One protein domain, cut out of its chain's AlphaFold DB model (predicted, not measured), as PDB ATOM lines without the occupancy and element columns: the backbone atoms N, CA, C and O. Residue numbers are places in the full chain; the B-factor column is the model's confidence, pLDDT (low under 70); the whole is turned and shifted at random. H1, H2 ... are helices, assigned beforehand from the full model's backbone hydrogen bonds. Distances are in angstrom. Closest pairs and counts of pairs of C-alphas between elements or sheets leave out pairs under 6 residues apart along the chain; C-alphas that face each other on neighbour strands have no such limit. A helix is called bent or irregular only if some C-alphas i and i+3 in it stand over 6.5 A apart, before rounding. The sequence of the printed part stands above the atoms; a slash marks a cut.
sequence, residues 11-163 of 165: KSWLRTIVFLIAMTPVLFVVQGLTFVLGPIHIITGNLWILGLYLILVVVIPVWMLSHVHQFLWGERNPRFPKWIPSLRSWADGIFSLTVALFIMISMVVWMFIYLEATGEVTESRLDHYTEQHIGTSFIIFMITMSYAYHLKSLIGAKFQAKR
ATOM      1  N   LYS A  11       0.620  -4.804 -51.722       92.94
ATOM      2  CA  LYS A  11       0.538  -6.273 -51.662       92.94
ATOM      3  C   LYS A  11       1.526  -6.893 -50.663       92.94
ATOM      4  O   LYS A  11       1.205  -7.913 -50.060       92.94
ATOM      5  N   SER A  12       2.715  -6.316 -50.495       94.56
ATOM      6  CA  SER A  12       3.714  -6.792 -49.529       94.56
ATOM      7  C   SER A  12       3.279  -6.503 -48.094       94.56
ATOM      8  O   SER A  12       3.392  -7.381 -47.247       94.56
ATOM      9  N   TRP A  13       2.702  -5.324 -47.845       96.31
ATOM     10  CA  TRP A  13       2.091  -4.979 -46.559       96.31
ATOM     11  C   TRP A  13       0.939  -5.915 -46.198       96.31
ATOM     12  O   TRP A  13       0.924  -6.479 -45.107       96.31
ATOM     13  N   LEU A  14       0.021  -6.156 -47.139       95.94
ATOM     14  CA  LEU A  14      -1.088  -7.089 -46.934       95.94
ATOM     15  C   LEU A  14      -0.586  -8.498 -46.585       95.94
ATOM     16  O   LEU A  14      -1.119  -9.134 -45.682       95.94
ATOM     17  N   ARG A  15       0.463  -8.979 -47.266       93.81
ATOM     18  CA  ARG A  15       1.090 -10.274 -46.958       93.81
ATOM     19  C   ARG A  15       1.672 -10.324 -45.549       93.81
ATOM     20  O   ARG A  15       1.529 -11.349 -44.894       93.81
ATOM     21  N   THR A  16       2.287  -9.242 -45.077       95.88
ATOM     22  CA  THR A  16       2.770  -9.141 -43.695       95.88
ATOM     23  C   THR A  16       1.626  -9.188 -42.687       95.88
ATOM     24  O   THR A  16       1.702  -9.954 -41.733       95.88
ATOM     25  N   ILE A  17       0.549  -8.432 -42.909       96.00
ATOM     26  CA  ILE A  17      -0.612  -8.411 -42.004       96.00
ATOM     27  C   ILE A  17      -1.268  -9.792 -41.935       96.00
ATOM     28  O   ILE A  17      -1.508 -10.318 -40.853       96.00
ATOM     29  N   VAL A  18      -1.508 -10.416 -43.088       95.69
ATOM     30  CA  VAL A  18      -2.064 -11.772 -43.141       95.69
ATOM     31  C   VAL A  18      -1.139 -12.775 -42.458       95.69
ATOM     32  O   VAL A  18      -1.624 -13.648 -41.749       95.69
ATOM     33  N   PHE A  19       0.178 -12.661 -42.653       94.69
ATOM     34  CA  PHE A  19       1.146 -13.506 -41.959       94.69
ATOM     35  C   PHE A  19       1.014 -13.366 -40.438       94.69
ATOM     36  O   PHE A  19       0.945 -14.379 -39.754       94.69
ATOM     37  N   LEU A  20       0.913 -12.142 -39.915       94.12
ATOM     38  CA  LEU A  20       0.739 -11.906 -38.479       94.12
ATOM     39  C   LEU A  20      -0.547 -12.544 -37.942       94.12
ATOM     40  O   LEU A  20      -0.500 -13.250 -36.939       94.12
ATOM     41  N   ILE A  21      -1.667 -12.367 -38.646       94.69
ATOM     42  CA  ILE A  21      -2.950 -12.985 -38.279       94.69
ATOM     43  C   ILE A  21      -2.848 -14.517 -38.327       94.69
ATOM     44  O   ILE A  21      -3.334 -15.206 -37.436       94.69
ATOM     45  N   ALA A  22      -2.193 -15.062 -39.354       94.00
ATOM     46  CA  ALA A  22      -1.994 -16.499 -39.511       94.00
ATOM     47  C   ALA A  22      -1.044 -17.088 -38.459       94.00
ATOM     48  O   ALA A  22      -1.166 -18.265 -38.126       94.00
ATOM     49  N   MET A  23      -0.125 -16.287 -37.916       92.00
ATOM     50  CA  MET A  23       0.762 -16.712 -36.837       92.00
ATOM     51  C   MET A  23       0.036 -16.848 -35.499       92.00
ATOM     52  O   MET A  23       0.456 -17.659 -34.682       92.00
ATOM     53  N   THR A  24      -1.076 -16.147 -35.266       91.81
ATOM     54  CA  THR A  24      -1.850 -16.275 -34.020       91.81
ATOM     55  C   THR A  24      -2.267 -17.725 -33.712       91.81
ATOM     56  O   THR A  24      -1.881 -18.229 -32.658       91.81
ATOM     57  N   PRO A  25      -2.979 -18.460 -34.594       92.62
ATOM     58  CA  PRO A  25      -3.306 -19.864 -34.339       92.62
ATOM     59  C   PRO A  25      -2.065 -20.768 -34.311       92.62
ATOM     60  O   PRO A  25      -2.051 -21.756 -33.583       92.62
ATOM     61  N   VAL A  26      -1.007 -20.423 -35.051       90.88
ATOM     62  CA  VAL A  26       0.268 -21.154 -35.011       90.88
ATOM     63  C   VAL A  26       0.893 -21.092 -33.616       90.88
ATOM     64  O   VAL A  26       1.340 -22.119 -33.112       90.88
ATOM     65  N   LEU A  27       0.894 -19.919 -32.976       90.94
ATOM     66  CA  LEU A  27       1.433 -19.740 -31.627       90.94
ATOM     67  C   LEU A  27       0.688 -20.601 -30.605       90.94
ATOM     68  O   LEU A  27       1.337 -21.256 -29.798       90.94
ATOM     69  N   PHE A  28      -0.643 -20.681 -30.687       93.12
ATOM     70  CA  PHE A  28      -1.427 -21.563 -29.816       93.12
ATOM     71  C   PHE A  28      -1.070 -23.040 -30.005       93.12
ATOM     72  O   PHE A  28      -0.945 -23.775 -29.025       93.12
ATOM     73  N   VAL A  29      -0.865 -23.483 -31.250       90.88
ATOM     74  CA  VAL A  29      -0.460 -24.868 -31.526       90.88
ATOM     75  C   VAL A  29       0.944 -25.143 -30.992       90.88
ATOM     76  O   VAL A  29       1.148 -26.155 -30.326       90.88
ATOM     77  N   VAL A  30       1.900 -24.243 -31.233       89.88
ATOM     78  CA  VAL A  30       3.269 -24.377 -30.714       89.88
ATOM     79  C   VAL A  30       3.266 -24.390 -29.187       89.88
ATOM     80  O   VAL A  30       3.873 -25.280 -28.602       89.88
ATOM     81  N   GLN A  31       2.520 -23.494 -28.537       90.44
ATOM     82  CA  GLN A  31       2.380 -23.464 -27.081       90.44
ATOM     83  C   GLN A  31       1.779 -24.767 -26.538       90.44
ATOM     84  O   GLN A  31       2.286 -25.313 -25.558       90.44
ATOM     85  N   GLY A  32       0.745 -25.304 -27.194       90.00
ATOM     86  CA  GLY A  32       0.169 -26.603 -26.845       90.00
ATOM     87  C   GLY A  32       1.181 -27.744 -26.975       90.00
ATOM     88  O   GLY A  32       1.293 -28.577 -26.076       90.00
ATOM     89  N   LEU A  33       1.977 -27.758 -28.049       89.25
ATOM     90  CA  LEU A  33       3.057 -28.733 -28.229       89.25
ATOM     91  C   LEU A  33       4.129 -28.601 -27.147       89.25
ATOM     92  O   LEU A  33       4.562 -29.619 -26.613       89.25
ATOM     93  N   THR A  34       4.539 -27.381 -26.797       88.00
ATOM     94  CA  THR A  34       5.509 -27.134 -25.720       88.00
ATOM     95  C   THR A  34       4.967 -27.611 -24.376       88.00
ATOM     96  O   THR A  34       5.692 -28.263 -23.629       88.00
ATOM     97  N   PHE A  35       3.689 -27.358 -24.090       89.06
ATOM     98  CA  PHE A  35       3.051 -27.771 -22.841       89.06
ATOM     99  C   PHE A  35       2.935 -29.295 -22.707       89.06
ATOM    100  O   PHE A  35       3.103 -29.828 -21.616       89.06
ATOM    101  N   VAL A  36       2.677 -30.008 -23.807       87.88
ATOM    102  CA  VAL A  36       2.541 -31.472 -23.787       87.88
ATOM    103  C   VAL A  36       3.902 -32.164 -23.861       87.88
ATOM    104  O   VAL A  36       4.203 -33.028 -23.045       87.88
ATOM    105  N   LEU A  37       4.738 -31.804 -24.835       86.56
ATOM    106  CA  LEU A  37       5.979 -32.526 -25.132       86.56
ATOM    107  C   LEU A  37       7.163 -32.057 -24.279       86.56
ATOM    108  O   LEU A  37       8.061 -32.855 -24.008       86.56
ATOM    109  N   GLY A  38       7.162 -30.798 -23.829       80.94
ATOM    110  CA  GLY A  38       8.222 -30.226 -22.996       80.94
ATOM    111  C   GLY A  38       8.417 -30.989 -21.682       80.94
ATOM    112  O   GLY A  38       9.513 -31.505 -21.454       80.94
ATOM    113  N   PRO A  39       7.372 -31.156 -20.849       86.00
ATOM    114  CA  PRO A  39       7.473 -31.914 -19.603       86.00
ATOM    115  C   PRO A  39       7.868 -33.373 -19.832       86.00
ATOM    116  O   PRO A  39       8.698 -33.906 -19.101       86.00
ATOM    117  N   ILE A  40       7.329 -34.012 -20.877       85.44
ATOM    118  CA  ILE A  40       7.654 -35.405 -21.202       85.44
ATOM    119  C   ILE A  40       9.148 -35.542 -21.511       85.44
ATOM    120  O   ILE A  40       9.789 -36.468 -21.014       85.44
ATOM    121  N   HIS A  41       9.731 -34.623 -22.286       84.00
ATOM    122  CA  HIS A  41      11.170 -34.631 -22.541       84.00
ATOM    123  C   HIS A  41      11.986 -34.401 -21.259       84.00
ATOM    124  O   HIS A  41      12.915 -35.163 -21.009       84.00
ATOM    125  N   ILE A  42      11.617 -33.418 -20.429       85.75
ATOM    126  CA  ILE A  42      12.327 -33.104 -19.175       85.75
ATOM    127  C   ILE A  42      12.329 -34.306 -18.217       85.75
ATOM    128  O   ILE A  42      13.350 -34.603 -17.606       85.75
ATOM    129  N   ILE A  43      11.207 -35.022 -18.118       88.31
ATOM    130  CA  ILE A  43      11.060 -36.181 -17.226       88.31
ATOM    131  C   ILE A  43      11.794 -37.410 -17.775       88.31
ATOM    132  O   ILE A  43      12.400 -38.161 -17.016       88.31
ATOM    133  N   THR A  44      11.720 -37.650 -19.086       88.38
ATOM    134  CA  THR A  44      12.235 -38.893 -19.691       88.38
ATOM    135  C   THR A  44      13.672 -38.796 -20.199       88.38
ATOM    136  O   THR A  44      14.279 -39.826 -20.483       88.38
ATOM    137  N   GLY A  45      14.203 -37.585 -20.396       86.75
ATOM    138  CA  GLY A  45      15.490 -37.348 -21.059       86.75
ATOM    139  C   GLY A  45      15.542 -37.833 -22.515       86.75
ATOM    140  O   GLY A  45      16.616 -37.913 -23.109       86.75
ATOM    141  N   ASN A  46      14.402 -38.196 -23.112       90.06
ATOM    142  CA  ASN A  46      14.378 -38.882 -24.396       90.06
ATOM    143  C   ASN A  46      14.615 -37.902 -25.556       90.06
ATOM    144  O   ASN A  46      13.778 -37.041 -25.850       90.06
ATOM    145  N   LEU A  47      15.746 -38.067 -26.248       88.25
ATOM    146  CA  LEU A  47      16.133 -37.254 -27.405       88.25
ATOM    147  C   LEU A  47      15.194 -37.423 -28.606       88.25
ATOM    148  O   LEU A  47      15.042 -36.489 -29.391       88.25
ATOM    149  N   TRP A  48      14.513 -38.564 -28.741       89.12
ATOM    150  CA  TRP A  48      13.522 -38.759 -29.805       89.12
ATOM    151  C   TRP A  48      12.314 -37.839 -29.638       89.12
ATOM    152  O   TRP A  48      11.793 -37.324 -30.623       89.12
ATOM    153  N   ILE A  49      11.898 -37.594 -28.394       87.44
ATOM    154  CA  ILE A  49      10.775 -36.703 -28.080       87.44
ATOM    155  C   ILE A  49      11.163 -35.254 -28.373       87.44
ATOM    156  O   ILE A  49      10.372 -34.520 -28.962       87.44
ATOM    157  N   LEU A  50      12.406 -34.871 -28.057       85.56
ATOM    158  CA  LEU A  50      12.957 -33.573 -28.439       85.56
ATOM    159  C   LEU A  50      13.017 -33.414 -29.965       85.56
ATOM    160  O   LEU A  50      12.568 -32.401 -30.494       85.56
ATOM    161  N   GLY A  51      13.518 -34.424 -30.683       87.88
ATOM    162  CA  GLY A  51      13.564 -34.421 -32.145       87.88
ATOM    163  C   GLY A  51      12.175 -34.285 -32.769       87.88
ATOM    164  O   GLY A  51      11.967 -33.438 -33.637       87.88
ATOM    165  N   LEU A  52      11.198 -35.054 -32.282       88.94
ATOM    166  CA  LEU A  52       9.807 -34.960 -32.723       88.94
ATOM    167  C   LEU A  52       9.222 -33.568 -32.454       88.94
ATOM    168  O   LEU A  52       8.611 -32.984 -33.346       88.94
ATOM    169  N   TYR A  53       9.440 -33.021 -31.257       87.25
ATOM    170  CA  TYR A  53       9.005 -31.673 -30.897       87.25
ATOM    171  C   TYR A  53       9.575 -30.620 -31.856       87.25
ATOM    172  O   TYR A  53       8.811 -29.844 -32.430       87.25
ATOM    173  N   LEU A  54      10.889 -30.638 -32.106       87.19
ATOM    174  CA  LEU A  54      11.542 -29.691 -33.014       87.19
ATOM    175  C   LEU A  54      10.997 -29.792 -34.444       87.19
ATOM    176  O   LEU A  54      10.763 -28.770 -35.089       87.19
ATOM    177  N   ILE A  55      10.739 -31.009 -34.930       90.38
ATOM    178  CA  ILE A  55      10.138 -31.222 -36.252       90.38
ATOM    179  C   ILE A  55       8.722 -30.642 -36.292       90.38
ATOM    180  O   ILE A  55       8.397 -29.907 -37.221       90.38
ATOM    181  N   LEU A  56       7.881 -30.930 -35.298       90.00
ATOM    182  CA  LEU A  56       6.490 -30.467 -35.272       90.00
ATOM    183  C   LEU A  56       6.390 -28.938 -35.179       90.00
ATOM    184  O   LEU A  56       5.592 -28.338 -35.902       90.00
ATOM    185  N   VAL A  57       7.247 -28.309 -34.371       88.62
ATOM    186  CA  VAL A  57       7.324 -26.845 -34.223       88.62
ATOM    187  C   VAL A  57       7.784 -26.153 -35.508       88.62
ATOM    188  O   VAL A  57       7.527 -24.969 -35.670       88.62
ATOM    189  N   VAL A  58       8.402 -26.854 -36.461       90.62
ATOM    190  CA  VAL A  58       8.745 -26.285 -37.777       90.62
ATOM    191  C   VAL A  58       7.713 -26.666 -38.837       90.62
ATOM    192  O   VAL A  58       7.212 -25.807 -39.564       90.62
ATOM    193  N   VAL A  59       7.362 -27.947 -38.928       92.38
ATOM    194  CA  VAL A  59       6.503 -28.483 -39.990       92.38
ATOM    195  C   VAL A  59       5.087 -27.930 -39.897       92.38
ATOM    196  O   VAL A  59       4.524 -27.561 -40.928       92.38
ATOM    197  N   ILE A  60       4.511 -27.832 -38.695       91.69
ATOM    198  CA  ILE A  60       3.128 -27.365 -38.536       91.69
ATOM    199  C   ILE A  60       2.985 -25.885 -38.919       91.69
ATOM    200  O   ILE A  60       2.116 -25.594 -39.748       91.69
ATOM    201  N   PRO A  61       3.827 -24.949 -38.429       92.56
ATOM    202  CA  PRO A  61       3.764 -23.563 -38.884       92.56
ATOM    203  C   PRO A  61       3.914 -23.420 -40.395       92.56
ATOM    204  O   PRO A  61       3.124 -22.711 -41.017       92.56
ATOM    205  N   VAL A  62       4.882 -24.120 -41.003       94.31
ATOM    206  CA  VAL A  62       5.053 -24.082 -42.462       94.31
ATOM    207  C   VAL A  62       3.787 -24.582 -43.149       94.31
ATOM    208  O   VAL A  62       3.269 -23.899 -44.029       94.31
ATOM    209  N   TRP A  63       3.251 -25.727 -42.727       92.94
ATOM    210  CA  TRP A  63       2.048 -26.314 -43.309       92.94
ATOM    211  C   TRP A  63       0.840 -25.370 -43.225       92.94
ATOM    212  O   TRP A  63       0.135 -25.187 -44.224       92.94
ATOM    213  N   MET A  64       0.621 -24.720 -42.078       93.12
ATOM    214  CA  MET A  64      -0.459 -23.744 -41.887       93.12
ATOM    215  C   MET A  64      -0.262 -22.502 -42.764       93.12
ATOM    216  O   MET A  64      -1.176 -22.101 -43.487       93.12
ATOM    217  N   LEU A  65       0.941 -21.923 -42.774       93.31
ATOM    218  CA  LEU A  65       1.263 -20.757 -43.602       93.31
ATOM    219  C   LEU A  65       1.127 -21.064 -45.099       93.31
ATOM    220  O   LEU A  65       0.635 -20.232 -45.864       93.31
ATOM    221  N   SER A  66       1.500 -22.269 -45.524       92.88
ATOM    222  CA  SER A  66       1.322 -22.731 -46.899       92.88
ATOM    223  C   SER A  66      -0.146 -22.853 -47.291       92.88
ATOM    224  O   SER A  66      -0.494 -22.515 -48.424       92.88
ATOM    225  N   HIS A  67      -1.021 -23.268 -46.373       92.31
ATOM    226  CA  HIS A  67      -2.467 -23.268 -46.605       92.31
ATOM    227  C   HIS A  67      -3.022 -21.854 -46.753       92.31
ATOM    228  O   HIS A  67      -3.751 -21.589 -47.710       92.31
ATOM    229  N   VAL A  68      -2.631 -20.937 -45.864       92.50
ATOM    230  CA  VAL A  68      -3.030 -19.524 -45.959       92.50
ATOM    231  C   VAL A  68      -2.557 -18.926 -47.282       92.50
ATOM    232  O   VAL A  68      -3.329 -18.265 -47.980       92.50
ATOM    233  N   HIS A  69      -1.316 -19.215 -47.681       90.94
ATOM    234  CA  HIS A  69      -0.790 -18.737 -48.950       90.94
ATOM    235  C   HIS A  69      -1.563 -19.301 -50.146       90.94
ATOM    236  O   HIS A  69      -1.938 -18.546 -51.046       90.94
ATOM    237  N   GLN A  70      -1.820 -20.613 -50.159       90.12
ATOM    238  CA  GLN A  70      -2.583 -21.253 -51.225       90.12
ATOM    239  C   GLN A  70      -3.998 -20.680 -51.335       90.12
ATOM    240  O   GLN A  70      -4.463 -20.444 -52.445       90.12
ATOM    241  N   PHE A  71      -4.657 -20.448 -50.202       89.94
ATOM    242  CA  PHE A  71      -6.021 -19.933 -50.160       89.94
ATOM    243  C   PHE A  71      -6.131 -18.505 -50.712       89.94
ATOM    244  O   PHE A  71      -7.071 -18.206 -51.442       89.94
ATOM    245  N   LEU A  72      -5.168 -17.631 -50.401       90.44
ATOM    246  CA  LEU A  72      -5.251 -16.207 -50.751       90.44
ATOM    247  C   LEU A  72      -4.563 -15.836 -52.067       90.44
ATOM    248  O   LEU A  72      -4.967 -14.875 -52.722       90.44
ATOM    249  N   TRP A  73      -3.486 -16.535 -52.438       87.19
ATOM    250  CA  TRP A  73      -2.632 -16.136 -53.565       87.19
ATOM    251  C   TRP A  73      -2.161 -17.293 -54.451       87.19
ATOM    252  O   TRP A  73      -1.419 -17.044 -55.404       87.19
ATOM    253  N   GLY A  74      -2.512 -18.538 -54.129       78.62
ATOM    254  CA  GLY A  74      -2.028 -19.715 -54.841       78.62
ATOM    255  C   GLY A  74      -2.945 -20.159 -55.974       78.62
ATOM    256  O   GLY A  74      -4.165 -20.079 -55.891       78.62
ATOM    257  N   GLU A  75      -2.338 -20.714 -57.017       76.44
ATOM    258  CA  GLU A  75      -3.049 -21.504 -58.017       76.44
ATOM    259  C   GLU A  75      -3.107 -22.956 -57.543       76.44
ATOM    260  O   GLU A  75      -2.093 -23.551 -57.147       76.44
ATOM    261  N   ARG A  76      -4.312 -23.529 -57.549       71.69
ATOM    262  CA  ARG A  76      -4.516 -24.918 -57.146       71.69
ATOM    263  C   ARG A  76      -4.000 -25.829 -58.251       71.69
ATOM    264  O   ARG A  76      -4.416 -25.705 -59.397       71.69
ATOM    265  N   ASN A  77      -3.125 -26.770 -57.907       74.81
ATOM    266  CA  ASN A  77      -2.713 -27.788 -58.862       74.81
ATOM    267  C   ASN A  77      -3.784 -28.895 -58.902       74.81
ATOM    268  O   ASN A  77      -3.963 -29.572 -57.888       74.81
ATOM    269  N   PRO A  78      -4.480 -29.111 -60.035       74.81
ATOM    270  CA  PRO A  78      -5.539 -30.118 -60.133       74.81
ATOM    271  C   PRO A  78      -5.027 -31.556 -59.961       74.81
ATOM    272  O   PRO A  78      -5.825 -32.451 -59.709       74.81
ATOM    273  N   ARG A  79      -3.710 -31.789 -60.072       77.81
ATOM    274  CA  ARG A  79      -3.089 -33.112 -59.894       77.81
ATOM    275  C   ARG A  79      -2.867 -33.504 -58.431       77.81
ATOM    276  O   ARG A  79      -2.597 -34.670 -58.171       77.81
ATOM    277  N   PHE A  80      -2.940 -32.560 -57.490       74.69
ATOM    278  CA  PHE A  80      -2.735 -32.846 -56.069       74.69
ATOM    279  C   PHE A  80      -4.064 -32.913 -55.305       74.69
ATOM    280  O   PHE A  80      -5.011 -32.196 -55.646       74.69
ATOM    281  N   PRO A  81      -4.142 -33.737 -54.241       80.31
ATOM    282  CA  PRO A  81      -5.280 -33.738 -53.336       80.31
ATOM    283  C   PRO A  81      -5.578 -32.337 -52.804       80.31
ATOM    284  O   PRO A  81      -4.679 -31.542 -52.530       80.31
ATOM    285  N   LYS A  82      -6.864 -32.054 -52.591       75.88
ATOM    286  CA  LYS A  82      -7.364 -30.736 -52.175       75.88
ATOM    287  C   LYS A  82      -6.738 -30.188 -50.884       75.88
ATOM    288  O   LYS A  82      -6.773 -28.970 -50.716       75.88
ATOM    289  N   TRP A  83      -6.220 -31.068 -50.029       79.88
ATOM    290  CA  TRP A  83      -5.631 -30.796 -48.715       79.88
ATOM    291  C   TRP A  83      -4.099 -30.651 -48.732       79.88
ATOM    292  O   TRP A  83      -3.507 -30.353 -47.701       79.88
ATOM    293  N   ILE A  84      -3.439 -30.866 -49.878       85.31
ATOM    294  CA  ILE A  84      -1.987 -30.695 -50.006       85.31
ATOM    295  C   ILE A  84      -1.703 -29.342 -50.672       85.31
ATOM    296  O   ILE A  84      -2.188 -29.096 -51.784       85.31
ATOM    297  N   PRO A  85      -0.910 -28.456 -50.038       84.62
ATOM    298  CA  PRO A  85      -0.482 -27.224 -50.672       84.62
ATOM    299  C   PRO A  85       0.417 -27.493 -51.879       84.62
ATOM    300  O   PRO A  85       1.233 -28.415 -51.874       84.62
ATOM    301  N   SER A  86       0.330 -26.654 -52.908       88.06
ATOM    302  CA  SER A  86       1.257 -26.694 -54.035       88.06
ATOM    303  C   SER A  86       2.694 -26.443 -53.567       88.06
ATOM    304  O   SER A  86       2.925 -25.706 -52.608       88.06
ATOM    305  N   LEU A  87       3.685 -27.003 -54.275       88.12
ATOM    306  CA  LEU A  87       5.112 -26.809 -53.960       88.12
ATOM    307  C   LEU A  87       5.501 -25.327 -53.851       88.12
ATOM    308  O   LEU A  87       6.319 -24.950 -53.018       88.12
ATOM    309  N   ARG A  88       4.872 -24.466 -54.660       87.94
ATOM    310  CA  ARG A  88       5.052 -23.013 -54.581       87.94
ATOM    311  C   ARG A  88       4.574 -22.455 -53.238       87.94
ATOM    312  O   ARG A  88       5.294 -21.683 -52.622       87.94
ATOM    313  N   SER A  89       3.409 -22.892 -52.764       89.88
ATOM    314  CA  SER A  89       2.858 -22.473 -51.469       89.88
ATOM    315  C   SER A  89       3.670 -23.014 -50.289       89.88
ATOM    316  O   SER A  89       3.807 -22.325 -49.279       89.88
ATOM    317  N   TRP A  90       4.271 -24.201 -50.426       91.94
ATOM    318  CA  TRP A  90       5.287 -24.706 -49.493       91.94
ATOM    319  C   TRP A  90       6.510 -23.797 -49.435       91.94
ATOM    320  O   TRP A  90       6.874 -23.331 -48.359       91.94
ATOM    321  N   ALA A  91       7.096 -23.467 -50.586       91.62
ATOM    322  CA  ALA A  91       8.236 -22.555 -50.650       91.62
ATOM    323  C   ALA A  91       7.901 -21.154 -50.099       91.62
ATOM    324  O   ALA A  91       8.750 -20.509 -49.484       91.62
ATOM    325  N   ASP A  92       6.669 -20.678 -50.299       91.31
ATOM    326  CA  ASP A  92       6.187 -19.432 -49.707       91.31
ATOM    327  C   ASP A  92       6.074 -19.525 -48.176       91.31
ATOM    328  O   ASP A  92       6.588 -18.636 -47.499       91.31
ATOM    329  N   GLY A  93       5.508 -20.608 -47.634       92.31
ATOM    330  CA  GLY A  93       5.419 -20.844 -46.187       92.31
ATOM    331  C   GLY A  93       6.788 -20.963 -45.511       92.31
ATOM    332  O   GLY A  93       7.029 -20.300 -44.503       92.31
ATOM    333  N   ILE A  94       7.711 -21.730 -46.107       95.06
ATOM    334  CA  ILE A  94       9.095 -21.870 -45.624       95.06
ATOM    335  C   ILE A  94       9.784 -20.506 -45.616       95.06
ATOM    336  O   ILE A  94      10.323 -20.103 -44.592       95.06
ATOM    337  N   PHE A  95       9.718 -19.765 -46.727       95.19
ATOM    338  CA  PHE A  95      10.315 -18.432 -46.815       95.19
ATOM    339  C   PHE A  95       9.800 -17.506 -45.709       95.19
ATOM    340  O   PHE A  95      10.597 -16.853 -45.039       95.19
ATOM    341  N   SER A  96       8.481 -17.451 -45.513       94.31
ATOM    342  CA  SER A  96       7.874 -16.593 -44.498       94.31
ATOM    343  C   SER A  96       8.329 -16.963 -43.091       94.31
ATOM    344  O   SER A  96       8.701 -16.075 -42.326       94.31
ATOM    345  N   LEU A  97       8.355 -18.256 -42.759       94.38
ATOM    346  CA  LEU A  97       8.807 -18.708 -41.447       94.38
ATOM    347  C   LEU A  97      10.298 -18.422 -41.234       94.38
ATOM    348  O   LEU A  97      10.664 -17.880 -40.198       94.38
ATOM    349  N   THR A  98      11.155 -18.726 -42.212       95.06
ATOM    350  CA  THR A  98      12.601 -18.478 -42.110       95.06
ATOM    351  C   THR A  98      12.905 -16.998 -41.906       95.06
ATOM    352  O   THR A  98      13.704 -16.656 -41.038       95.06
ATOM    353  N   VAL A  99      12.259 -16.108 -42.667       95.50
ATOM    354  CA  VAL A  99      12.450 -14.660 -42.503       95.50
ATOM    355  C   VAL A  99      11.949 -14.200 -41.137       95.50
ATOM    356  O   VAL A  99      12.648 -13.447 -40.464       95.50
ATOM    357  N   ALA A 100      10.779 -14.667 -40.698       94.12
ATOM    358  CA  ALA A 100      10.243 -14.307 -39.390       94.12
ATOM    359  C   ALA A 100      11.165 -14.763 -38.248       94.12
ATOM    360  O   ALA A 100      11.479 -13.963 -37.369       94.12
ATOM    361  N   LEU A 101      11.657 -16.005 -38.295       92.50
ATOM    362  CA  LEU A 101      12.622 -16.529 -37.326       92.50
ATOM    363  C   LEU A 101      13.923 -15.729 -37.340       92.50
ATOM    364  O   LEU A 101      14.420 -15.374 -36.279       92.50
ATOM    365  N   PHE A 102      14.447 -15.397 -38.522       94.69
ATOM    366  CA  PHE A 102      15.650 -14.577 -38.638       94.69
ATOM    367  C   PHE A 102      15.471 -13.201 -37.980       94.69
ATOM    368  O   PHE A 102      16.341 -12.768 -37.225       94.69
ATOM    369  N   ILE A 103      14.334 -12.533 -38.211       93.88
ATOM    370  CA  ILE A 103      14.027 -11.239 -37.582       93.88
ATOM    371  C   ILE A 103      13.930 -11.393 -36.059       93.88
ATOM    372  O   ILE A 103      14.561 -10.625 -35.338       93.88
ATOM    373  N   MET A 104      13.193 -12.395 -35.568       91.19
ATOM    374  CA  MET A 104      13.028 -12.617 -34.127       91.19
ATOM    375  C   MET A 104      14.359 -12.941 -33.439       91.19
ATOM    376  O   MET A 104      14.677 -12.334 -32.422       91.19
ATOM    377  N   ILE A 105      15.176 -13.827 -34.016       92.69
ATOM    378  CA  ILE A 105      16.511 -14.147 -33.490       92.69
ATOM    379  C   ILE A 105      17.399 -12.899 -33.485       92.69
ATOM    380  O   ILE A 105      18.061 -12.637 -32.487       92.69
ATOM    381  N   SER A 106      17.382 -12.095 -34.554       92.75
ATOM    382  CA  SER A 106      18.165 -10.852 -34.618       92.75
ATOM    383  C   SER A 106      17.760  -9.863 -33.521       92.75
ATOM    384  O   SER A 106      18.626  -9.244 -32.912       92.75
ATOM    385  N   MET A 107      16.458  -9.740 -33.240       90.31
ATOM    386  CA  MET A 107      15.947  -8.893 -32.156       90.31
ATOM    387  C   MET A 107      16.390  -9.400 -30.785       90.31
ATOM    388  O   MET A 107      16.860  -8.610 -29.971       90.31
ATOM    389  N   VAL A 108      16.286 -10.710 -30.547       88.81
ATOM    390  CA  VAL A 108      16.712 -11.335 -29.288       88.81
ATOM    391  C   VAL A 108      18.213 -11.149 -29.074       88.81
ATOM    392  O   VAL A 108      18.623 -10.707 -28.006       88.81
ATOM    393  N   VAL A 109      19.036 -11.413 -30.091       90.38
ATOM    394  CA  VAL A 109      20.493 -11.212 -30.023       90.38
ATOM    395  C   VAL A 109      20.831  -9.751 -29.740       90.38
ATOM    396  O   VAL A 109      21.662  -9.471 -28.881       90.38
ATOM    397  N   TRP A 110      20.174  -8.811 -30.423       88.25
ATOM    398  CA  TRP A 110      20.402  -7.387 -30.194       88.25
ATOM    399  C   TRP A 110      20.027  -6.960 -28.769       88.25
ATOM    400  O   TRP A 110      20.789  -6.240 -28.129       88.25
ATOM    401  N   MET A 111      18.904  -7.460 -28.248       86.06
ATOM    402  CA  MET A 111      18.488  -7.236 -26.862       86.06
ATOM    403  C   MET A 111      19.517  -7.787 -25.867       86.06
ATOM    404  O   MET A 111      19.895  -7.078 -24.938       86.06
ATOM    405  N   PHE A 112      20.016  -9.010 -26.076       85.06
ATOM    406  CA  PHE A 112      21.058  -9.591 -25.222       85.06
ATOM    407  C   PHE A 112      22.336  -8.747 -25.217       85.06
ATOM    408  O   PHE A 112      22.837  -8.428 -24.144       85.06
ATOM    409  N   ILE A 113      22.816  -8.320 -26.390       87.12
ATOM    410  CA  ILE A 113      24.005  -7.459 -26.507       87.12
ATOM    411  C   ILE A 113      23.793  -6.132 -25.765       87.12
ATOM    412  O   ILE A 113      24.694  -5.653 -25.082       87.12
ATOM    413  N   TYR A 114      22.608  -5.529 -25.886       84.94
ATOM    414  CA  TYR A 114      22.283  -4.275 -25.210       84.94
ATOM    415  C   TYR A 114      22.275  -4.417 -23.678       84.94
ATOM    416  O   TYR A 114      22.858  -3.589 -22.973       84.94
ATOM    417  N   LEU A 115      21.649  -5.475 -23.158       83.56
ATOM    418  CA  LEU A 115      21.576  -5.742 -21.716       83.56
ATOM    419  C   LEU A 115      22.942  -6.121 -21.125       83.56
ATOM    420  O   LEU A 115      23.276  -5.709 -20.015       83.56
ATOM    421  N   GLU A 116      23.757  -6.863 -21.873       84.00
ATOM    422  CA  GLU A 116      25.130  -7.184 -21.476       84.00
ATOM    423  C   GLU A 116      26.004  -5.923 -21.436       84.00
ATOM    424  O   GLU A 116      26.692  -5.680 -20.445       84.00
ATOM    425  N   ALA A 117      25.924  -5.068 -22.461       83.56
ATOM    426  CA  ALA A 117      26.696  -3.826 -22.536       83.56
ATOM    427  C   ALA A 117      26.333  -2.812 -21.438       83.56
ATOM    428  O   ALA A 117      27.167  -1.993 -21.051       83.56
ATOM    429  N   THR A 118      25.099  -2.855 -20.937       81.62
ATOM    430  CA  THR A 118      24.645  -2.011 -19.822       81.62
ATOM    431  C   THR A 118      24.977  -2.611 -18.454       81.62
ATOM    432  O   THR A 118      24.927  -1.894 -17.458       81.62
ATOM    433  N   GLY A 119      25.406  -3.880 -18.394       70.75
ATOM    434  CA  GLY A 119      25.732  -4.584 -17.150       70.75
ATOM    435  C   GLY A 119      24.500  -5.038 -16.359       70.75
ATOM    436  O   GLY A 119      24.589  -5.244 -15.150       70.75
ATOM    437  N   GLU A 120      23.347  -5.183 -17.020       61.12
ATOM    438  CA  GLU A 120      22.027  -5.264 -16.379       61.12
ATOM    439  C   GLU A 120      21.244  -6.543 -16.733       61.12
ATOM    440  O   GLU A 120      20.036  -6.511 -16.971       61.12
ATOM    441  N   VAL A 121      21.901  -7.707 -16.759       64.50
ATOM    442  CA  VAL A 121      21.214  -8.986 -17.023       64.50
ATOM    443  C   VAL A 121      20.528  -9.486 -15.744       64.50
ATOM    444  O   VAL A 121      21.065 -10.305 -15.002       64.50
ATOM    445  N   THR A 122      19.336  -8.965 -15.442       70.25
ATOM    446  CA  THR A 122      18.438  -9.491 -14.393       70.25
ATOM    447  C   THR A 122      17.044  -9.731 -14.976       70.25
ATOM    448  O   THR A 122      16.560  -8.922 -15.765       70.25
ATOM    449  N   GLU A 123      16.386 -10.823 -14.576       69.75
ATOM    450  CA  GLU A 123      15.083 -11.271 -15.104       69.75
ATOM    451  C   GLU A 123      13.997 -10.179 -15.032       69.75
ATOM    452  O   GLU A 123      13.331  -9.895 -16.021       69.75
ATOM    453  N   SER A 124      13.915  -9.444 -13.918       70.19
ATOM    454  CA  SER A 124      12.942  -8.354 -13.738       70.19
ATOM    455  C   SER A 124      13.122  -7.173 -14.701       70.19
ATOM    456  O   SER A 124      12.158  -6.468 -15.001       70.19
ATOM    457  N   ARG A 125      14.340  -6.936 -15.205       73.50
ATOM    458  CA  ARG A 125      14.593  -5.891 -16.209       73.50
ATOM    459  C   ARG A 125      14.318  -6.370 -17.626       73.50
ATOM    460  O   ARG A 125      13.943  -5.552 -18.460       73.50
ATOM    461  N   LEU A 126      14.462  -7.669 -17.886       74.69
ATOM    462  CA  LEU A 126      14.099  -8.269 -19.168       74.69
ATOM    463  C   LEU A 126      12.603  -8.086 -19.450       74.69
ATOM    464  O   LEU A 126      12.234  -7.672 -20.551       74.69
ATOM    465  N   ASP A 127      11.763  -8.325 -18.441       78.81
ATOM    466  CA  ASP A 127      10.314  -8.136 -18.543       78.81
ATOM    467  C   ASP A 127       9.970  -6.665 -18.791       78.81
ATOM    468  O   ASP A 127       9.279  -6.341 -19.757       78.81
ATOM    469  N   HIS A 128      10.549  -5.756 -18.000       80.19
ATOM    470  CA  HIS A 128      10.317  -4.320 -18.154       80.19
ATOM    471  C   HIS A 128      10.753  -3.791 -19.531       80.19
ATOM    472  O   HIS A 128      10.016  -3.050 -20.183       80.19
ATOM    473  N   TYR A 129      11.932  -4.205 -20.005       79.31
ATOM    474  CA  TYR A 129      12.435  -3.845 -21.330       79.31
ATOM    475  C   TYR A 129      11.512  -4.365 -22.436       79.31
ATOM    476  O   TYR A 129      11.177  -3.642 -23.379       79.31
ATOM    477  N   THR A 130      11.067  -5.616 -22.314       81.94
ATOM    478  CA  THR A 130      10.176  -6.242 -23.294       81.94
ATOM    479  C   THR A 130       8.846  -5.502 -23.365       81.94
ATOM    480  O   THR A 130       8.417  -5.147 -24.463       81.94
ATOM    481  N   GLU A 131       8.223  -5.200 -22.225       83.50
ATOM    482  CA  GLU A 131       6.971  -4.436 -22.164       83.50
ATOM    483  C   GLU A 131       7.115  -3.042 -22.783       83.50
ATOM    484  O   GLU A 131       6.266  -2.617 -23.571       83.50
ATOM    485  N   GLN A 132       8.216  -2.348 -22.488       85.44
ATOM    486  CA  GLN A 132       8.464  -1.006 -23.005       85.44
ATOM    487  C   GLN A 132       8.709  -0.995 -24.524       85.44
ATOM    488  O   GLN A 132       8.315  -0.047 -25.213       85.44
ATOM    489  N   HIS A 133       9.344  -2.036 -25.068       86.12
ATOM    490  CA  HIS A 133       9.785  -2.068 -26.463       86.12
ATOM    491  C   HIS A 133       8.942  -2.956 -27.387       86.12
ATOM    492  O   HIS A 133       9.171  -2.933 -28.600       86.12
ATOM    493  N   ILE A 134       7.930  -3.674 -26.884       87.44
ATOM    494  CA  ILE A 134       7.113  -4.600 -27.689       87.44
ATOM    495  C   ILE A 134       6.463  -3.925 -28.905       87.44
ATOM    496  O   ILE A 134       6.483  -4.477 -30.007       87.44
ATOM    497  N   GLY A 135       5.948  -2.702 -28.741       89.88
ATOM    498  CA  GLY A 135       5.336  -1.939 -29.833       89.88
ATOM    499  C   GLY A 135       6.349  -1.566 -30.917       89.88
ATOM    500  O   GLY A 135       6.092  -1.740 -32.109       89.88
ATOM    501  N   THR A 136       7.537  -1.122 -30.509       89.69
ATOM    502  CA  THR A 136       8.633  -0.791 -31.428       89.69
ATOM    503  C   THR A 136       9.125  -2.034 -32.164       89.69
ATOM    504  O   THR A 136       9.247  -2.011 -33.390       89.69
ATOM    505  N   SER A 137       9.319  -3.148 -31.454       89.75
ATOM    506  CA  SER A 137       9.688  -4.441 -32.038       89.75
ATOM    507  C   SER A 137       8.648  -4.923 -33.049       89.75
ATOM    508  O   SER A 137       9.009  -5.362 -34.141       89.75
ATOM    509  N   PHE A 138       7.356  -4.759 -32.752       91.62
ATOM    510  CA  PHE A 138       6.277  -5.085 -33.681       91.62
ATOM    511  C   PHE A 138       6.334  -4.239 -34.963       91.62
ATOM    512  O   PHE A 138       6.219  -4.774 -36.068       91.62
ATOM    513  N   ILE A 139       6.572  -2.929 -34.848       93.69
ATOM    514  CA  ILE A 139       6.707  -2.035 -36.011       93.69
ATOM    515  C   ILE A 139       7.935  -2.409 -36.850       93.69
ATOM    516  O   ILE A 139       7.824  -2.537 -38.074       93.69
ATOM    517  N   ILE A 140       9.088  -2.641 -36.213       93.62
ATOM    518  CA  ILE A 140      10.318  -3.078 -36.894       93.62
ATOM    519  C   ILE A 140      10.072  -4.404 -37.619       93.62
ATOM    520  O   ILE A 140      10.466  -4.554 -38.781       93.62
ATOM    521  N   PHE A 141       9.379  -5.344 -36.972       95.00
ATOM    522  CA  PHE A 141       9.003  -6.616 -37.575       95.00
ATOM    523  C   PHE A 141       8.143  -6.397 -38.822       95.00
ATOM    524  O   PHE A 141       8.475  -6.906 -39.895       95.00
ATOM    525  N   MET A 142       7.074  -5.598 -38.718       96.31
ATOM    526  CA  MET A 142       6.186  -5.323 -39.848       96.31
ATOM    527  C   MET A 142       6.931  -4.717 -41.038       96.31
ATOM    528  O   MET A 142       6.766  -5.176 -42.175       96.31
ATOM    529  N   ILE A 143       7.762  -3.704 -40.779       96.31
ATOM    530  CA  ILE A 143       8.546  -3.026 -41.812       96.31
ATOM    531  C   ILE A 143       9.484  -4.038 -42.470       96.31
ATOM    532  O   ILE A 143       9.391  -4.255 -43.680       96.31
ATOM    533  N   THR A 144      10.317  -4.722 -41.690       95.81
ATOM    534  CA  THR A 144      11.328  -5.656 -42.211       95.81
ATOM    535  C   THR A 144      10.689  -6.792 -43.008       95.81
ATOM    536  O   THR A 144      11.121  -7.104 -44.120       95.81
ATOM    537  N   MET A 145       9.591  -7.354 -42.501       97.00
ATOM    538  CA  MET A 145       8.857  -8.418 -43.178       97.00
ATOM    539  C   MET A 145       8.223  -7.936 -44.493       97.00
ATOM    540  O   MET A 145       8.284  -8.629 -45.514       97.00
ATOM    541  N   SER A 146       7.664  -6.719 -44.516       96.75
ATOM    542  CA  SER A 146       7.109  -6.129 -45.746       96.75
ATOM    543  C   SER A 146       8.192  -5.906 -46.810       96.75
ATOM    544  O   SER A 146       7.973  -6.189 -47.995       96.75
ATOM    545  N   TYR A 147       9.387  -5.487 -46.388       96.69
ATOM    546  CA  TYR A 147      10.554  -5.348 -47.251       96.69
ATOM    547  C   TYR A 147      11.041  -6.700 -47.775       96.69
ATOM    548  O   TYR A 147      11.338  -6.811 -48.964       96.69
ATOM    549  N   ALA A 148      11.041  -7.749 -46.950       95.94
ATOM    550  CA  ALA A 148      11.409  -9.095 -47.381       95.94
ATOM    551  C   ALA A 148      10.460  -9.631 -48.470       95.94
ATOM    552  O   ALA A 148      10.910 -10.127 -49.510       95.94
ATOM    553  N   TYR A 149       9.143  -9.466 -48.298       95.31
ATOM    554  CA  TYR A 149       8.171  -9.830 -49.336       95.31
ATOM    555  C   TYR A 149       8.326  -8.999 -50.609       95.31
ATOM    556  O   TYR A 149       8.209  -9.528 -51.721       95.31
ATOM    557  N   HIS A 150       8.599  -7.702 -50.462       95.06
ATOM    558  CA  HIS A 150       8.846  -6.816 -51.593       95.06
ATOM    559  C   HIS A 150      10.089  -7.240 -52.377       95.06
ATOM    560  O   HIS A 150      10.004  -7.419 -53.595       95.06
ATOM    561  N   LEU A 151      11.200  -7.512 -51.692       93.81
ATOM    562  CA  LEU A 151      12.445  -7.983 -52.291       93.81
ATOM    563  C   LEU A 151      12.239  -9.303 -53.044       93.81
ATOM    564  O   LEU A 151      12.617  -9.408 -54.212       93.81
ATOM    565  N   LYS A 152      11.549 -10.271 -52.431       93.31
ATOM    566  CA  LYS A 152      11.175 -11.533 -53.087       93.31
ATOM    567  C   LYS A 152      10.399 -11.297 -54.387       93.31
ATOM    568  O   LYS A 152      10.664 -11.954 -55.393       93.31
ATOM    569  N   SER A 153       9.469 -10.338 -54.391       89.69
ATOM    570  CA  SER A 153       8.691  -9.995 -55.589       89.69
ATOM    571  C   SER A 153       9.546  -9.369 -56.699       89.69
ATOM    572  O   SER A 153       9.371  -9.711 -57.870       89.69
ATOM    573  N   LEU A 154      10.502  -8.504 -56.344       89.88
ATOM    574  CA  LEU A 154      11.415  -7.869 -57.295       89.88
ATOM    575  C   LEU A 154      12.375  -8.886 -57.918       89.88
ATOM    576  O   LEU A 154      12.591  -8.864 -59.130       89.88
ATOM    577  N   ILE A 155      12.913  -9.797 -57.104       88.38
ATOM    578  CA  ILE A 155      13.778 -10.887 -57.565       88.38
ATOM    579  C   ILE A 155      13.008 -11.786 -58.539       88.38
ATOM    580  O   ILE A 155      13.489 -12.047 -59.643       88.38
ATOM    581  N   GLY A 156      11.786 -12.192 -58.180       83.00
ATOM    582  CA  GLY A 156      10.925 -12.991 -59.055       83.00
ATOM    583  C   GLY A 156      10.642 -12.308 -60.397       83.00
ATOM    584  O   GLY A 156      10.815 -12.925 -61.446       83.00
ATOM    585  N   ALA A 157      10.297 -11.017 -60.376       81.38
ATOM    586  CA  ALA A 157      10.057 -10.238 -61.590       81.38
ATOM    587  C   ALA A 157      11.313 -10.131 -62.474       81.38
ATOM    588  O   ALA A 157      11.224 -10.260 -63.693       81.38
ATOM    589  N   LYS A 158      12.497  -9.953 -61.872       79.69
ATOM    590  CA  LYS A 158      13.774  -9.901 -62.602       79.69
ATOM    591  C   LYS A 158      14.081 -11.222 -63.312       79.69
ATOM    592  O   LYS A 158      14.553 -11.206 -64.445       79.69
ATOM    593  N   PHE A 159      13.813 -12.359 -62.671       77.75
ATOM    594  CA  PHE A 159      14.006 -13.671 -63.297       77.75
ATOM    595  C   PHE A 159      12.991 -13.957 -64.405       77.75
ATOM    596  O   PHE A 159      13.359 -14.572 -65.400       77.75
ATOM    597  N   GLN A 160      11.747 -13.496 -64.266       75.56
ATOM    598  CA  GLN A 160      10.741 -13.611 -65.326       75.56
ATOM    599  C   GLN A 160      11.087 -12.741 -66.538       75.56
ATOM    600  O   GLN A 160      11.014 -13.226 -67.660       75.56
ATOM    601  N   ALA A 161      11.552 -11.507 -66.321       71.75
ATOM    602  CA  ALA A 161      11.978 -10.615 -67.401       71.75
ATOM    603  C   ALA A 161      13.160 -11.179 -68.211       71.75
ATOM    604  O   ALA A 161      13.222 -10.972 -69.412       71.75
ATOM    605  N   LYS A 162      14.070 -11.934 -67.578       72.00
ATOM    606  CA  LYS A 162      15.162 -12.641 -68.277       72.00
ATOM    607  C   LYS A 162      14.708 -13.862 -69.088       72.00
ATOM    608  O   LYS A 162      15.504 -14.393 -69.852       72.00
ATOM    609  N   ARG A 163      13.495 -14.367 -68.848       64.81
ATOM    610  CA  ARG A 163      12.927 -15.559 -69.503       64.81
ATOM    611  C   ARG A 163      11.860 -15.215 -70.545       64.81
ATOM    612  O   ARG A 163      11.368 -16.125 -71.201       64.81
TER     613      ARG A 163
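This is residues 11 to 163 of the 165 residues of an uncharacterized protein of Microcystis aeruginosa PCC 9807 (UniProt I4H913). A long helical hairpin, H1 and H2, meets a second pair of long helices, H3 and H4b, at its open end, in a loose, crossed assembly. H3 crosses the last part of H2, and H4b runs back across H3 and meets the beginning of H1; residues 43 to 48 at the hairpin's turn and 154 to 163 at the other end of the printed part stick out. The printed part has 153 residues, with four named helices in the order H1, H2, H3, H4 and no named strand: all helix. It is loose, with a radius of gyration of the C-alphas of 18.7 A and spans of 55 by 38 by 25 A.

H1, residues 11 to 44, begins at C-alpha 11 (0.538, -6.273, -51.662), is 47.1 A long and has a kink of 33 degrees near residue 24. H2, residues 47 to 73, is 38.5 A long, and H3, residues 87 to 118, 46.5 A. H4, residues 123 to 161, was assigned as one helix by its hydrogen bonds but is bent: C-alphas 132 and 135 are 7.6 A apart. Its arms are H4a, residues 123 to 132, 14.5 A, and H4b, residues 135 to 161, 39.1 A, ending at C-alpha 161 (11.978, -10.615, -67.401).

H1 and H2 form a hairpin at a shallow tilt of 20 degrees, opposite ways, and touch; their closest C-alphas, Val 26 and Pro 61, are 5.7 A apart. With residues 12 to 17 alone H1 touches H4b, closest at the C-alphas of Ser 12 and Ser 146, 5.1 A. H2 touches H3 at a steep tilt of 60 degrees, the closest C-alphas being Ser 66 and Gly 93, 4.6 A. H3 touches H4b at a steep tilt of 40 degrees, opposite ways; the closest C-alphas are Ile 103 and Phe 141, 6.8 A. H4a touches no helix but is near H3. Every O i to N i+4 pair is within hydrogen-bond range in H3, H4a and H4b, against 26 of 30 in H1 and 22 of 23 in H2.

The two C-alphas farthest apart, Pro 78 and Gly 119, are 59.0 A apart. The printed part has no cut; the link from H2 to H3, 13 residues, is long. The pLDDT is under 70 at residues 120 to 121, 123 and 163.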